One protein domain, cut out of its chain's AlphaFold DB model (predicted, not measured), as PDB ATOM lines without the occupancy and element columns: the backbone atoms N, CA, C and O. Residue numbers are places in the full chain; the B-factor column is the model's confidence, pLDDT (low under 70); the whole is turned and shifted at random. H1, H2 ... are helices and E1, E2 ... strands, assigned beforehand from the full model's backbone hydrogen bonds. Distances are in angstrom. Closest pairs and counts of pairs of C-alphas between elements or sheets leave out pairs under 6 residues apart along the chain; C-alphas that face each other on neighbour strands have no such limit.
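AT A GLANCE: This is residues 15 to 100 of the 101 residues of an uncharacterized protein of Elusimicrobia bacterium CG08_land_8_20_14_0_20_51_18 (UniProt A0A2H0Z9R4). A small compact head carries one very long helix, H2, like a handle: the head is a three-stranded sheet with the short helix H1 and the first part of H2 packed over one face, the other face being bare, and H2 then runs on far beyond the head. Residues 78 to 100, of which 78 to 98 belong to H2, stick out free and make much of the length, and H2 has a kink near residue 84. The printed part has 86 residues with two named helices and three named strands, in the order E1, H1, E2, E3, H2; the sheet has the order E1, E3, E2 and is antiparallel throughout, and the class is mixed, helices and strands. The whole is only just extended, close to loose, with a radius of gyration of the C-alphas of 18.0 A, and it spans 64 by 26 by 15 A.

IN THESE COORDINATES: The printed part begins with strand E1, residues 15 to 20, whose C-alpha 15 is at (-11.513, 65.866, -12.303). Helix H1 follows as residues 26 to 35, 14.9 A from first to last C-alpha, beginning at C-alpha 26, (-25.592, 65.167, 0.902). Strand E2 is residues 41 to 46, and strand E3, residues 49 to 55, is the longest strand, 19.5 A from first to last C-alpha. Helix H2, residues 59 to 98, is 55.3 A from first to last C-alpha and ends at C-alpha 98, (-56.778, 84.516, 16.350).

HOW THE PARTS SIT: In the sheet E3 is the inner strand, and E1 and E2 are the edge strands. E1 and E3 are antiparallel, at 157 degrees between their directions; N 17 and O 52, at 2.9 A, and N 52 and O 17, at 2.9 A, are within hydrogen-bond range. E3 and E2 are antiparallel at 155 degrees and form a hairpin, with N 44 and O 51 at 2.9 A and N 51 and O 44 at 2.8 A within hydrogen-bond range. E1, H1 and E2 make a split strand-helix-strand unit, two strands running the same way with a helix between them in the chain and E3 between them in the sheet; its crossover is right-handed. H1 is on the sheet at a height of 9.2 A, over E3 and E2, and runs along the strands, at 2 degrees to E3 on the local plane. The closest C-alphas of H1 and E2 are those of Ala 33 and Ile 41, 6.6 A apart. H2 is on the sheet at a height of 9.1 A, over E3, and runs slantwise to the strands, at 48 degrees to E3 on the local plane; the closest C-alphas of H2 and E3 are those of Leu 63 and Val 54, 6.7 A apart. H1 and H2 lie on the same face of the sheet, giving two layers, a sheet with helices on one face. H2 touches H1 with residues 66 to 77 alone; the closest C-alphas, those of Ala 28 and Gln 73, are 5.0 A apart, and the two run opposite ways at a steep tilt of 66 degrees. In H1 5 of 6 and in H2 34 of 36 O i to N i+4 pairs are within hydrogen-bond range.

THE WHOLE: The two C-alphas farthest apart are those of Pro 57 and Gly 100, at 64.2 A. Without residues 78 to 100, which stand free, the body has 63 residues, spans 30 by 24 by 15 A and has a radius of gyration of 10.6 A. The kink in H2 near residue 84 is 36 degrees. The printed part has no cut, and its four links are tight. The mean pLDDT of the printed part is 84.3; residues 15 to 16, 19 to 22 and 48 are under 70.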
ATOM      1  N   PHE A  15     -11.919  65.463 -13.650       64.62
ATOM      2  CA  PHE A  15     -11.513  65.866 -12.303       64.62
ATOM      3  C   PHE A  15     -12.367  65.121 -11.276       64.62
ATOM      4  O   PHE A  15     -13.579  65.323 -11.244       64.62
ATOM      5  N   GLU A  16     -11.755  64.268 -10.447       65.19
ATOM      6  CA  GLU A  16     -12.402  63.667  -9.271       65.19
ATOM      7  C   GLU A  16     -11.927  64.380  -7.998       65.19
ATOM      8  O   GLU A  16     -10.738  64.374  -7.681       65.19
ATOM      9  N   VAL A  17     -12.858  64.969  -7.247       70.69
ATOM     10  CA  VAL A  17     -12.590  65.569  -5.932       70.69
ATOM     11  C   VAL A  17     -13.566  65.012  -4.904       70.69
ATOM     12  O   VAL A  17     -14.739  64.777  -5.190       70.69
ATOM     13  N   ARG A  18     -13.072  64.780  -3.684       75.44
ATOM     14  CA  ARG A  18     -13.880  64.285  -2.566       75.44
ATOM     15  C   ARG A  18     -14.280  65.441  -1.660       75.44
ATOM     16  O   ARG A  18     -13.417  66.070  -1.058       75.44
ATOM     17  N   ALA A  19     -15.580  65.682  -1.536       66.56
ATOM     18  CA  ALA A  19     -16.128  66.593  -0.541       66.56
ATOM     19  C   ALA A  19     -16.362  65.841   0.779       66.56
ATOM     20  O   ALA A  19     -16.998  64.781   0.809       66.56
ATOM     21  N   GLY A  20     -15.830  66.392   1.871       61.09
ATOM     22  CA  GLY A  20     -16.080  65.904   3.224       61.09
ATOM     23  C   GLY A  20     -17.442  66.372   3.739       61.09
ATOM     24  O   GLY A  20     -17.791  67.544   3.606       61.09
ATOM     25  N   THR A  21     -18.188  65.476   4.388       62.09
ATOM     26  CA  THR A  21     -19.543  65.752   4.908       62.09
ATOM     27  C   THR A  21     -19.590  66.714   6.102       62.09
ATOM     28  O   THR A  21     -20.663  66.958   6.634       62.09
ATOM     29  N   GLY A  22     -18.445  67.243   6.549       66.62
ATOM     30  CA  GLY A  22     -18.372  68.267   7.597       66.62
ATOM     31  C   GLY A  22     -18.597  69.702   7.105       66.62
ATOM     32  O   GLY A  22     -18.698  70.597   7.932       66.62
ATOM     33  N   VAL A  23     -18.647  69.926   5.784       73.62
ATOM     34  CA  VAL A  23     -18.903  71.252   5.177       73.62
ATOM     35  C   VAL A  23     -20.171  71.252   4.319       73.62
ATOM     36  O   VAL A  23     -20.859  72.262   4.245       73.62
ATOM     37  N   TYR A  24     -20.503  70.120   3.693       85.31
ATOM     38  CA  TYR A  24     -21.673  69.988   2.825       85.31
ATOM     39  C   TYR A  24     -22.490  68.763   3.222       85.31
ATOM     40  O   TYR A  24     -21.962  67.647   3.280       85.31
ATOM     41  N   SER A  25     -23.792  68.947   3.428       88.56
ATOM     42  CA  SER A  25     -24.734  67.834   3.496       88.56
ATOM     43  C   SER A  25     -24.864  67.149   2.130       88.56
ATOM     44  O   SER A  25     -24.630  67.737   1.069       88.56
ATOM     45  N   ALA A  26     -25.288  65.883   2.140       88.69
ATOM     46  CA  ALA A  26     -25.592  65.167   0.902       88.69
ATOM     47  C   ALA A  26     -26.738  65.829   0.114       88.69
ATOM     48  O   ALA A  26     -26.785  65.702  -1.105       88.69
ATOM     49  N   GLU A  27     -27.640  66.540   0.795       90.50
ATOM     50  CA  GLU A  27     -28.770  67.235   0.179       90.50
ATOM     51  C   GLU A  27     -28.317  68.499  -0.563       90.50
ATOM     52  O   GLU A  27     -28.611  68.641  -1.748       90.50
ATOM     53  N   ALA A  28     -27.499  69.346   0.074       91.81
ATOM     54  CA  ALA A  28     -26.927  70.541  -0.550       91.81
ATOM     55  C   ALA A  28     -26.133  70.210  -1.828       91.81
ATOM     56  O   ALA A  28     -26.268  70.889  -2.847       91.81
ATOM     57  N   LEU A  29     -25.369  69.109  -1.813       91.88
ATOM     58  CA  LEU A  29     -24.655  68.616  -2.995       91.88
ATOM     59  C   LEU A  29     -25.609  68.168  -4.115       91.88
ATOM     60  O   LEU A  29     -25.369  68.506  -5.273       91.88
ATOM     61  N   LYS A  30     -26.696  67.442  -3.805       92.31
ATOM     62  CA  LYS A  30     -27.709  67.058  -4.810       92.31
ATOM     63  C   LYS A  30     -28.385  68.287  -5.420       92.31
ATOM     64  O   LYS A  30     -28.521  68.345  -6.638       92.31
ATOM     65  N   LEU A  31     -28.780  69.258  -4.592       93.25
ATOM     66  CA  LEU A  31     -29.415  70.503  -5.035       93.25
ATOM     67  C   LEU A  31     -28.496  71.282  -5.986       93.25
ATOM     68  O   LEU A  31     -28.923  71.654  -7.078       93.25
ATOM     69  N   ALA A  32     -27.214  71.424  -5.643       93.00
ATOM     70  CA  ALA A  32     -26.224  72.009  -6.543       93.00
ATOM     71  C   ALA A  32     -26.039  71.187  -7.834       93.00
ATOM     72  O   ALA A  32     -25.884  71.754  -8.912       93.00
ATOM     73  N   ALA A  33     -26.099  69.852  -7.773       92.12
ATOM     74  CA  ALA A  33     -25.945  69.015  -8.964       92.12
ATOM     75  C   ALA A  33     -27.106  69.166  -9.960       92.12
ATOM     76  O   ALA A  33     -26.861  69.089 -11.163       92.12
ATOM     77  N   PHE A  34     -28.330  69.457  -9.501       91.06
ATOM     78  CA  PHE A  34     -29.439  69.809 -10.396       91.06
ATOM     79  C   PHE A  34     -29.158  71.087 -11.203       91.06
ATOM     80  O   PHE A  34     -29.454  71.125 -12.393       91.06
ATOM     81  N   VAL A  35     -28.514  72.096 -10.603       91.25
ATOM     82  CA  VAL A  35     -28.117  73.344 -11.293       91.25
ATOM     83  C   VAL A  35     -27.013  73.100 -12.341       91.25
ATOM     84  O   VAL A  35     -26.862  73.869 -13.289       91.25
ATOM     85  N   PHE A  36     -26.244  72.014 -12.206       90.31
ATOM     86  CA  PHE A  36     -25.091  71.688 -13.054       90.31
ATOM     87  C   PHE A  36     -25.287  70.427 -13.918       90.31
ATOM     88  O   PHE A  36     -24.307  69.906 -14.461       90.31
ATOM     89  N   VAL A  37     -26.526  69.943 -14.082       84.06
ATOM     90  CA  VAL A  37     -26.825  68.675 -14.775       84.06
ATOM     91  C   VAL A  37     -26.277  68.640 -16.211       84.06
ATOM     92  O   VAL A  37     -25.593  67.689 -16.588       84.06
ATOM     93  N   ASP A  38     -26.437  69.733 -16.961       86.62
ATOM     94  CA  ASP A  38     -25.940  69.871 -18.341       86.62
ATOM     95  C   ASP A  38     -24.459  70.288 -18.422       86.62
ATOM     96  O   ASP A  38     -23.877  70.380 -19.502       86.62
ATOM     97  N   ARG A  39     -23.813  70.539 -17.274       86.81
ATOM     98  CA  ARG A  39     -22.431  71.051 -17.175       86.81
ATOM     99  C   ARG A  39     -21.395  69.958 -16.895       86.81
ATOM    100  O   ARG A  39     -20.236  70.259 -16.610       86.81
ATOM    101  N   GLY A  40     -21.797  68.690 -16.985       82.88
ATOM    102  CA  GLY A  40     -20.898  67.538 -16.870       82.88
ATOM    103  C   GLY A  40     -20.485  67.180 -15.440       82.88
ATOM    104  O   GLY A  40     -19.510  66.443 -15.275       82.88
ATOM    105  N   ILE A  41     -21.204  67.672 -14.423       87.50
ATOM    106  CA  ILE A  41     -21.062  67.224 -13.031       87.50
ATOM    107  C   ILE A  41     -21.735  65.856 -12.858       87.50
ATOM    108  O   ILE A  41     -22.872  65.643 -13.272       87.50
ATOM    109  N   LYS A  42     -21.049  64.931 -12.185       88.00
ATOM    110  CA  LYS A  42     -21.616  63.681 -11.671       88.00
ATOM    111  C   LYS A  42     -21.270  63.518 -10.200       88.00
ATOM    112  O   LYS A  42     -20.114  63.667  -9.811       88.00
ATOM    113  N   LEU A  43     -22.267  63.155  -9.399       89.19
ATOM    114  CA  LEU A  43     -22.082  62.813  -7.993       89.19
ATOM    115  C   LEU A  43     -22.076  61.304  -7.779       89.19
ATOM    116  O   LEU A  43     -22.831  60.556  -8.397       89.19
ATOM    117  N   SER A  44     -21.250  60.880  -6.834       87.25
ATOM    118  CA  SER A  44     -21.266  59.551  -6.241       87.25
ATOM    119  C   SER A  44     -21.159  59.690  -4.725       87.25
ATOM    120  O   SER A  44     -20.451  60.563  -4.227       87.25
ATOM    121  N   PHE A  45     -21.845  58.830  -3.978       84.44
ATOM    122  CA  PHE A  45     -21.790  58.821  -2.518       84.44
ATOM    123  C   PHE A  45     -21.247  57.468  -2.055       84.44
ATOM    124  O   PHE A  45     -21.743  56.420  -2.470       84.44
ATOM    125  N   LYS A  46     -20.200  57.476  -1.223       81.19
ATOM    126  CA  LYS A  46     -19.587  56.269  -0.647       81.19
ATOM    127  C   LYS A  46     -19.346  56.495   0.842       81.19
ATOM    128  O   LYS A  46     -18.427  57.221   1.216       81.19
ATOM    129  N   LYS A  47     -20.145  55.837   1.693       78.19
ATOM    130  CA  LYS A  47     -20.180  56.092   3.146       78.19
ATOM    131  C   LYS A  47     -20.379  57.602   3.403       78.19
ATOM    132  O   LYS A  47     -21.266  58.197   2.802       78.19
ATOM    133  N   ASN A  48     -19.519  58.218   4.213       68.31
ATOM    134  CA  ASN A  48     -19.575  59.633   4.597       68.31
ATOM    135  C   ASN A  48     -18.710  60.526   3.680       68.31
ATOM    136  O   ASN A  48     -18.076  61.470   4.145       68.31
ATOM    137  N   LEU A  49     -18.603  60.193   2.391       74.62
ATOM    138  CA  LEU A  49     -17.862  60.981   1.404       74.62
ATOM    139  C   LEU A  49     -18.659  61.091   0.106       74.62
ATOM    140  O   LEU A  49     -19.161  60.089  -0.416       74.62
ATOM    141  N   ALA A  50     -18.714  62.303  -0.439       82.62
ATOM    142  CA  ALA A  50     -19.198  62.549  -1.788       82.62
ATOM    143  C   ALA A  50     -18.003  62.642  -2.746       82.62
ATOM    144  O   ALA A  50     -17.108  63.464  -2.554       82.62
ATOM    145  N   GLY A  51     -17.980  61.790  -3.769       83.56
ATOM    146  CA  GLY A  51     -17.067  61.898  -4.904       83.56
ATOM    147  C   GLY A  51     -17.739  62.687  -6.020       83.56
ATOM    148  O   GLY A  51     -18.757  62.243  -6.558       83.56
ATOM    149  N   ILE A  52     -17.173  63.842  -6.355       85.44
ATOM    150  CA  ILE A  52     -17.622  64.734  -7.424       85.44
ATOM    151  C   ILE A  52     -16.716  64.488  -8.625       85.44
ATOM    152  O   ILE A  52     -15.500  64.624  -8.510       85.44
ATOM    153  N   SER A  53     -17.298  64.130  -9.768       84.25
ATOM    154  CA  SER A  53     -16.589  63.977 -11.036       84.25
ATOM    155  C   SER A  53     -17.056  65.041 -12.022       84.25
ATOM    156  O   SER A  53     -18.258  65.203 -12.223       84.25
ATOM    157  N   VAL A  54     -16.119  65.756 -12.643       85.31
ATOM    158  CA  VAL A  54     -16.406  66.760 -13.678       85.31
ATOM    159  C   VAL A  54     -15.834  66.283 -15.003       85.31
ATOM    160  O   VAL A  54     -14.644  65.989 -15.068       85.31
ATOM    161  N   LYS A  55     -16.654  66.224 -16.059       84.75
ATOM    162  CA  LYS A  55     -16.202  65.936 -17.430       84.75
ATOM    163  C   LYS A  55     -16.388  67.170 -18.313       84.75
ATOM    164  O   LYS A  55     -17.423  67.324 -18.956       84.75
ATOM    165  N   SER A  56     -15.385  68.047 -18.341       80.38
ATOM    166  CA  SER A  56     -15.393  69.269 -19.156       80.38
ATOM    167  C   SER A  56     -13.966  69.751 -19.456       80.38
ATOM    168  O   SER A  56     -13.107  69.624 -18.582       80.38
ATOM    169  N   PRO A  57     -13.702  70.370 -20.627       79.25
ATOM    170  CA  PRO A  57     -12.458  71.106 -20.882       79.25
ATOM    171  C   PRO A  57     -12.167  72.202 -19.843       79.25
ATOM    172  O   PRO A  57     -11.014  72.545 -19.613       79.25
ATOM    173  N   GLU A  58     -13.203  72.725 -19.184       83.25
ATOM    174  CA  GLU A  58     -13.112  73.764 -18.152       83.25
ATOM    175  C   GLU A  58     -13.321  73.197 -16.736       83.25
ATOM    176  O   GLU A  58     -13.821  73.885 -15.842       83.25
ATOM    177  N   GLY A  59     -12.995  71.917 -16.525       84.12
ATOM    178  CA  GLY A  59     -13.408  71.162 -15.340       84.12
ATOM    179  C   GLY A  59     -13.046  71.799 -13.992       84.12
ATOM    180  O   GLY A  59     -13.873  71.766 -13.085       84.12
ATOM    181  N   GLU A  60     -11.890  72.460 -13.863       84.50
ATOM    182  CA  GLU A  60     -11.523  73.187 -12.634       84.50
ATOM    183  C   GLU A  60     -12.445  74.393 -12.360       84.50
ATOM    184  O   GLU A  60     -12.853  74.614 -11.218       84.50
ATOM    185  N   ARG A  61     -12.816  75.159 -13.398       88.50
ATOM    186  CA  ARG A  61     -13.739  76.301 -13.270       88.50
ATOM    187  C   ARG A  61     -15.127  75.816 -12.863       88.50
ATOM    188  O   ARG A  61     -15.690  76.315 -11.892       88.50
ATOM    189  N   ILE A  62     -15.641  74.811 -13.573       89.56
ATOM    190  CA  ILE A  62     -16.963  74.234 -13.299       89.56
ATOM    191  C   ILE A  62     -17.004  73.613 -11.898       89.56
ATOM    192  O   ILE A  62     -17.997  73.785 -11.199       89.56
ATOM    193  N   LEU A  63     -15.923  72.965 -11.449       88.50
ATOM    194  CA  LEU A  63     -15.829  72.444 -10.086       88.50
ATOM    195  C   LEU A  63     -15.899  73.563  -9.037       88.50
ATOM    196  O   LEU A  63     -16.658  73.437  -8.083       88.50
ATOM    197  N   LYS A  64     -15.149  74.662  -9.200       89.50
ATOM    198  CA  LYS A  64     -15.193  75.801  -8.259       89.50
ATOM    199  C   LYS A  64     -16.588  76.425  -8.187       89.50
ATOM    200  O   LYS A  64     -17.081  76.689  -7.096       89.50
ATOM    201  N   GLU A  65     -17.237  76.609  -9.334       92.69
ATOM    202  CA  GLU A  65     -18.615  77.104  -9.403       92.69
ATOM    203  C   GLU A  65     -19.607  76.137  -8.735       92.69
ATOM    204  O   GLU A  65     -20.460  76.579  -7.967       92.69
ATOM    205  N   PHE A  66     -19.460  74.825  -8.953       92.62
ATOM    206  CA  PHE A  66     -20.275  73.799  -8.297       92.62
ATOM    207  C   PHE A  66     -20.098  73.801  -6.770       92.62
ATOM    208  O   PHE A  66     -21.084  73.734  -6.042       92.62
ATOM    209  N   MET A  67     -18.859  73.905  -6.270       90.88
ATOM    210  CA  MET A  67     -18.589  73.939  -4.825       90.88
ATOM    211  C   MET A  67     -19.174  75.193  -4.162       90.88
ATOM    212  O   MET A  67     -19.745  75.096  -3.077       90.88
ATOM    213  N   ASN A  68     -19.092  76.351  -4.826       93.25
ATOM    214  CA  ASN A  68     -19.742  77.576  -4.355       93.25
ATOM    215  C   ASN A  68     -21.268  77.421  -4.305       93.25
ATOM    216  O   ASN A  68     -21.891  77.837  -3.331       93.25
ATOM    217  N   GLU A  69     -21.879  76.787  -5.310       94.50
ATOM    218  CA  GLU A  69     -23.325  76.554  -5.291       94.50
ATOM    219  C   GLU A  69     -23.736  75.541  -4.214       94.50
ATOM    220  O   GLU A  69     -24.715  75.763  -3.508       94.50
ATOM    221  N   ALA A  70     -22.952  74.483  -3.990       93.06
ATOM    222  CA  ALA A  70     -23.175  73.564  -2.874       93.06
ATOM    223  C   ALA A  70     -23.101  74.275  -1.509       93.06
ATOM    224  O   ALA A  70     -23.877  73.947  -0.611       93.06
ATOM    225  N   LEU A  71     -22.222  75.275  -1.359       91.81
ATOM    226  CA  LEU A  71     -22.149  76.096  -0.147       91.81
ATOM    227  C   LEU A  71     -23.392  76.985  -0.010       91.81
ATOM    228  O   LEU A  71     -24.004  77.014   1.054       91.81
ATOM    229  N   ASN A  72     -23.820  77.641  -1.095       92.81
ATOM    230  CA  ASN A  72     -25.045  78.445  -1.118       92.81
ATOM    231  C   ASN A  72     -26.277  77.622  -0.712       92.81
ATOM    232  O   ASN A  72     -27.116  78.103   0.049       92.81
ATOM    233  N   GLN A  73     -26.395  76.388  -1.211       94.19
ATOM    234  CA  GLN A  73     -27.489  75.483  -0.856       94.19
ATOM    235  C   GLN A  73     -27.419  75.067   0.618       94.19
ATOM    236  O   GLN A  73     -28.444  75.103   1.297       94.19
ATOM    237  N   GLN A  74     -26.226  74.765   1.145       91.56
ATOM    238  CA  GLN A  74     -26.053  74.464   2.569       91.56
ATOM    239  C   GLN A  74     -26.484  75.649   3.448       91.56
ATOM    240  O   GLN A  74     -27.355  75.486   4.296       91.56
ATOM    241  N   CYS A  75     -26.000  76.865   3.170       90.62
ATOM    242  CA  CYS A  75     -26.384  78.054   3.936       90.62
ATOM    243  C   CYS A  75     -27.895  78.343   3.876       90.62
ATOM    244  O   CYS A  75     -28.473  78.782   4.867       90.62
ATOM    245  N   ARG A  76     -28.567  78.082   2.742       90.81
ATOM    246  CA  ARG A  76     -30.037  78.187   2.639       90.81
ATOM    247  C   ARG A  76     -30.746  77.172   3.535       90.81
ATOM    248  O   ARG A  76     -31.759  77.520   4.141       90.81
ATOM    249  N   MET A  77     -30.240  75.941   3.617       89.81
ATOM    250  CA  MET A  77     -30.785  74.905   4.497       89.81
ATOM    251  C   MET A  77     -30.596  75.273   5.972       89.81
ATOM    252  O   MET A  77     -31.578  75.279   6.711       89.81
ATOM    253  N   ASP A  78     -29.383  75.665   6.368       88.50
ATOM    254  CA  ASP A  78     -29.049  76.041   7.748       88.50
ATOM    255  C   ASP A  78     -29.914  77.224   8.214       88.50
ATOM    256  O   ASP A  78     -30.597  77.148   9.237       88.50
ATOM    257  N   LEU A  79     -30.005  78.282   7.394       85.75
ATOM    258  CA  LEU A  79     -30.891  79.421   7.652       85.75
ATOM    259  C   LEU A  79     -32.368  79.013   7.721       85.75
ATOM    260  O   LEU A  79     -33.131  79.629   8.462       85.75
ATOM    261  N   THR A  80     -32.806  78.003   6.966       85.81
ATOM    262  CA  THR A  80     -34.190  77.505   7.037       85.81
ATOM    263  C   THR A  80     -34.441  76.739   8.338       85.81
ATOM    264  O   THR A  80     -35.515  76.873   8.925       85.81
ATOM    265  N   GLU A  81     -33.460  75.981   8.835       84.69
ATOM    266  CA  GLU A  81     -33.549  75.284  10.120       84.69
ATOM    267  C   GLU A  81     -33.568  76.267  11.303       84.69
ATOM    268  O   GLU A  81     -34.434  76.165  12.182       84.69
ATOM    269  N   GLU A  82     -32.679  77.265  11.300       79.94
ATOM    270  CA  GLU A  82     -32.643  78.324  12.314       79.94
ATOM    271  C   GLU A  82     -33.938  79.146  12.317       79.94
ATOM    272  O   GLU A  82     -34.633  79.229  13.339       79.94
ATOM    273  N   ASN A  83     -34.327  79.691  11.159       77.12
ATOM    274  CA  ASN A  83     -35.547  80.491  11.033       77.12
ATOM    275  C   ASN A  83     -36.819  79.663  11.245       77.12
ATOM    276  O   ASN A  83     -37.840  80.215  11.655       77.12
ATOM    277  N   GLY A  84     -36.776  78.341  11.048       75.50
ATOM    278  CA  GLY A  84     -37.895  77.438  11.306       75.50
ATOM    279  C   GLY A  84     -38.384  77.469  12.758       75.50
ATOM    280  O   GLY A  84     -39.576  77.272  13.006       75.50
ATOM    281  N   LYS A  85     -37.510  77.774  13.729       75.94
ATOM    282  CA  LYS A  85     -37.903  77.979  15.138       75.94
ATOM    283  C   LYS A  85     -38.674  79.291  15.306       75.94
ATOM    284  O   LYS A  85     -39.775  79.285  15.858       75.94
ATOM    285  N   SER A  86     -38.150  80.387  14.762       75.06
ATOM    286  CA  SER A  86     -38.791  81.708  14.782       75.06
ATOM    287  C   SER A  86     -40.139  81.705  14.052       75.06
ATOM    288  O   SER A  86     -41.134  82.186  14.591       75.06
ATOM    289  N   ALA A  87     -40.213  81.078  12.875       73.81
ATOM    290  CA  ALA A  87     -41.443  80.922  12.102       73.81
ATOM    291  C   ALA A  87     -42.523  80.152  12.880       73.81
ATOM    292  O   ALA A  87     -43.672  80.590  12.926       73.81
ATOM    293  N   LYS A  88     -42.162  79.057  13.569       80.50
ATOM    294  CA  LYS A  88     -43.093  78.322  14.444       80.50
ATOM    295  C   LYS A  88     -43.618  79.192  15.587       80.50
ATOM    296  O   LYS A  88     -44.813  79.133  15.874       80.50
ATOM    297  N   ILE A  89     -42.774  80.020  16.210       84.88
ATOM    298  CA  ILE A  89     -43.196  80.949  17.274       84.88
ATOM    299  C   ILE A  89     -44.175  81.991  16.723       84.88
ATOM    300  O   ILE A  89     -45.223  82.209  17.330       84.88
ATOM    301  N   ILE A  90     -43.878  82.589  15.564       79.94
ATOM    302  CA  ILE A  90     -44.742  83.583  14.907       79.94
ATOM    303  C   ILE A  90     -46.107  82.972  14.561       79.94
ATOM    304  O   ILE A  90     -47.133  83.531  14.941       79.94
ATOM    305  N   ILE A  91     -46.131  81.798  13.919       86.12
ATOM    306  CA  ILE A  91     -47.373  81.086  13.574       86.12
ATOM    307  C   ILE A  91     -48.165  80.735  14.840       86.12
ATOM    308  O   ILE A  91     -49.366  80.981  14.897       86.12
ATOM    309  N   THR A  92     -47.501  80.233  15.887       87.06
ATOM    310  CA  THR A  92     -48.154  79.907  17.167       87.06
ATOM    311  C   THR A  92     -48.767  81.147  17.820       87.06
ATOM    312  O   THR A  92     -49.903  81.098  18.283       87.06
ATOM    313  N   ARG A  93     -48.055  82.282  17.828       86.75
ATOM    314  CA  ARG A  93     -48.564  83.557  18.356       86.75
ATOM    315  C   ARG A  93     -49.745  84.085  17.542       86.75
ATOM    316  O   ARG A  93     -50.725  84.515  18.140       86.75
ATOM    317  N   ALA A  94     -49.683  84.004  16.212       87.00
ATOM    318  CA  ALA A  94     -50.785  84.390  15.335       87.00
ATOM    319  C   ALA A  94     -52.027  83.507  15.557       87.00
ATOM    320  O   ALA A  94     -53.133  84.027  15.663       87.00
ATOM    321  N   MET A  95     -51.847  82.188  15.704       86.25
ATOM    322  CA  MET A  95     -52.935  81.254  16.014       86.25
ATOM    323  C   MET A  95     -53.557  81.509  17.392       86.25
ATOM    324  O   MET A  95     -54.778  81.523  17.501       86.25
ATOM    325  N   LEU A  96     -52.753  81.743  18.435       90.50
ATOM    326  CA  LEU A  96     -53.267  82.077  19.770       90.50
ATOM    327  C   LEU A  96     -54.067  83.388  19.747       90.50
ATOM    328  O   LEU A  96     -55.214  83.401  20.189       90.50
ATOM    329  N   SER A  97     -53.520  84.431  19.117       85.94
ATOM    330  CA  SER A  97     -54.200  85.720  18.960       85.94
ATOM    331  C   SER A  97     -55.519  85.595  18.182       85.94
ATOM    332  O   SER A  97     -56.522  86.171  18.596       85.94
ATOM    333  N   ALA A  98     -55.557  84.792  17.113       85.62
ATOM    334  CA  ALA A  98     -56.778  84.516  16.350       85.62
ATOM    335  C   ALA A  98     -57.826  83.702  17.139       85.62
ATOM    336  O   ALA A  98     -59.018  83.807  16.865       85.62
ATOM    337  N   LEU A  99     -57.396  82.918  18.135       91.19
ATOM    338  CA  LEU A  99     -58.263  82.200  19.077       91.19
ATOM    339  C   LEU A  99     -58.678  83.053  20.293       91.19
ATOM    340  O   LEU A  99     -59.343  82.534  21.190       91.19
ATOM    341  N   GLY A 100     -58.284  84.331  20.352       77.50
ATOM    342  CA  GLY A 100     -58.567  85.219  21.482       77.50
ATOM    343  C   GLY A 100     -57.797  84.871  22.764       77.50
ATOM    344  O   GLY A 100     -58.307  85.121  23.855       77.50
TER     345      GLY A 100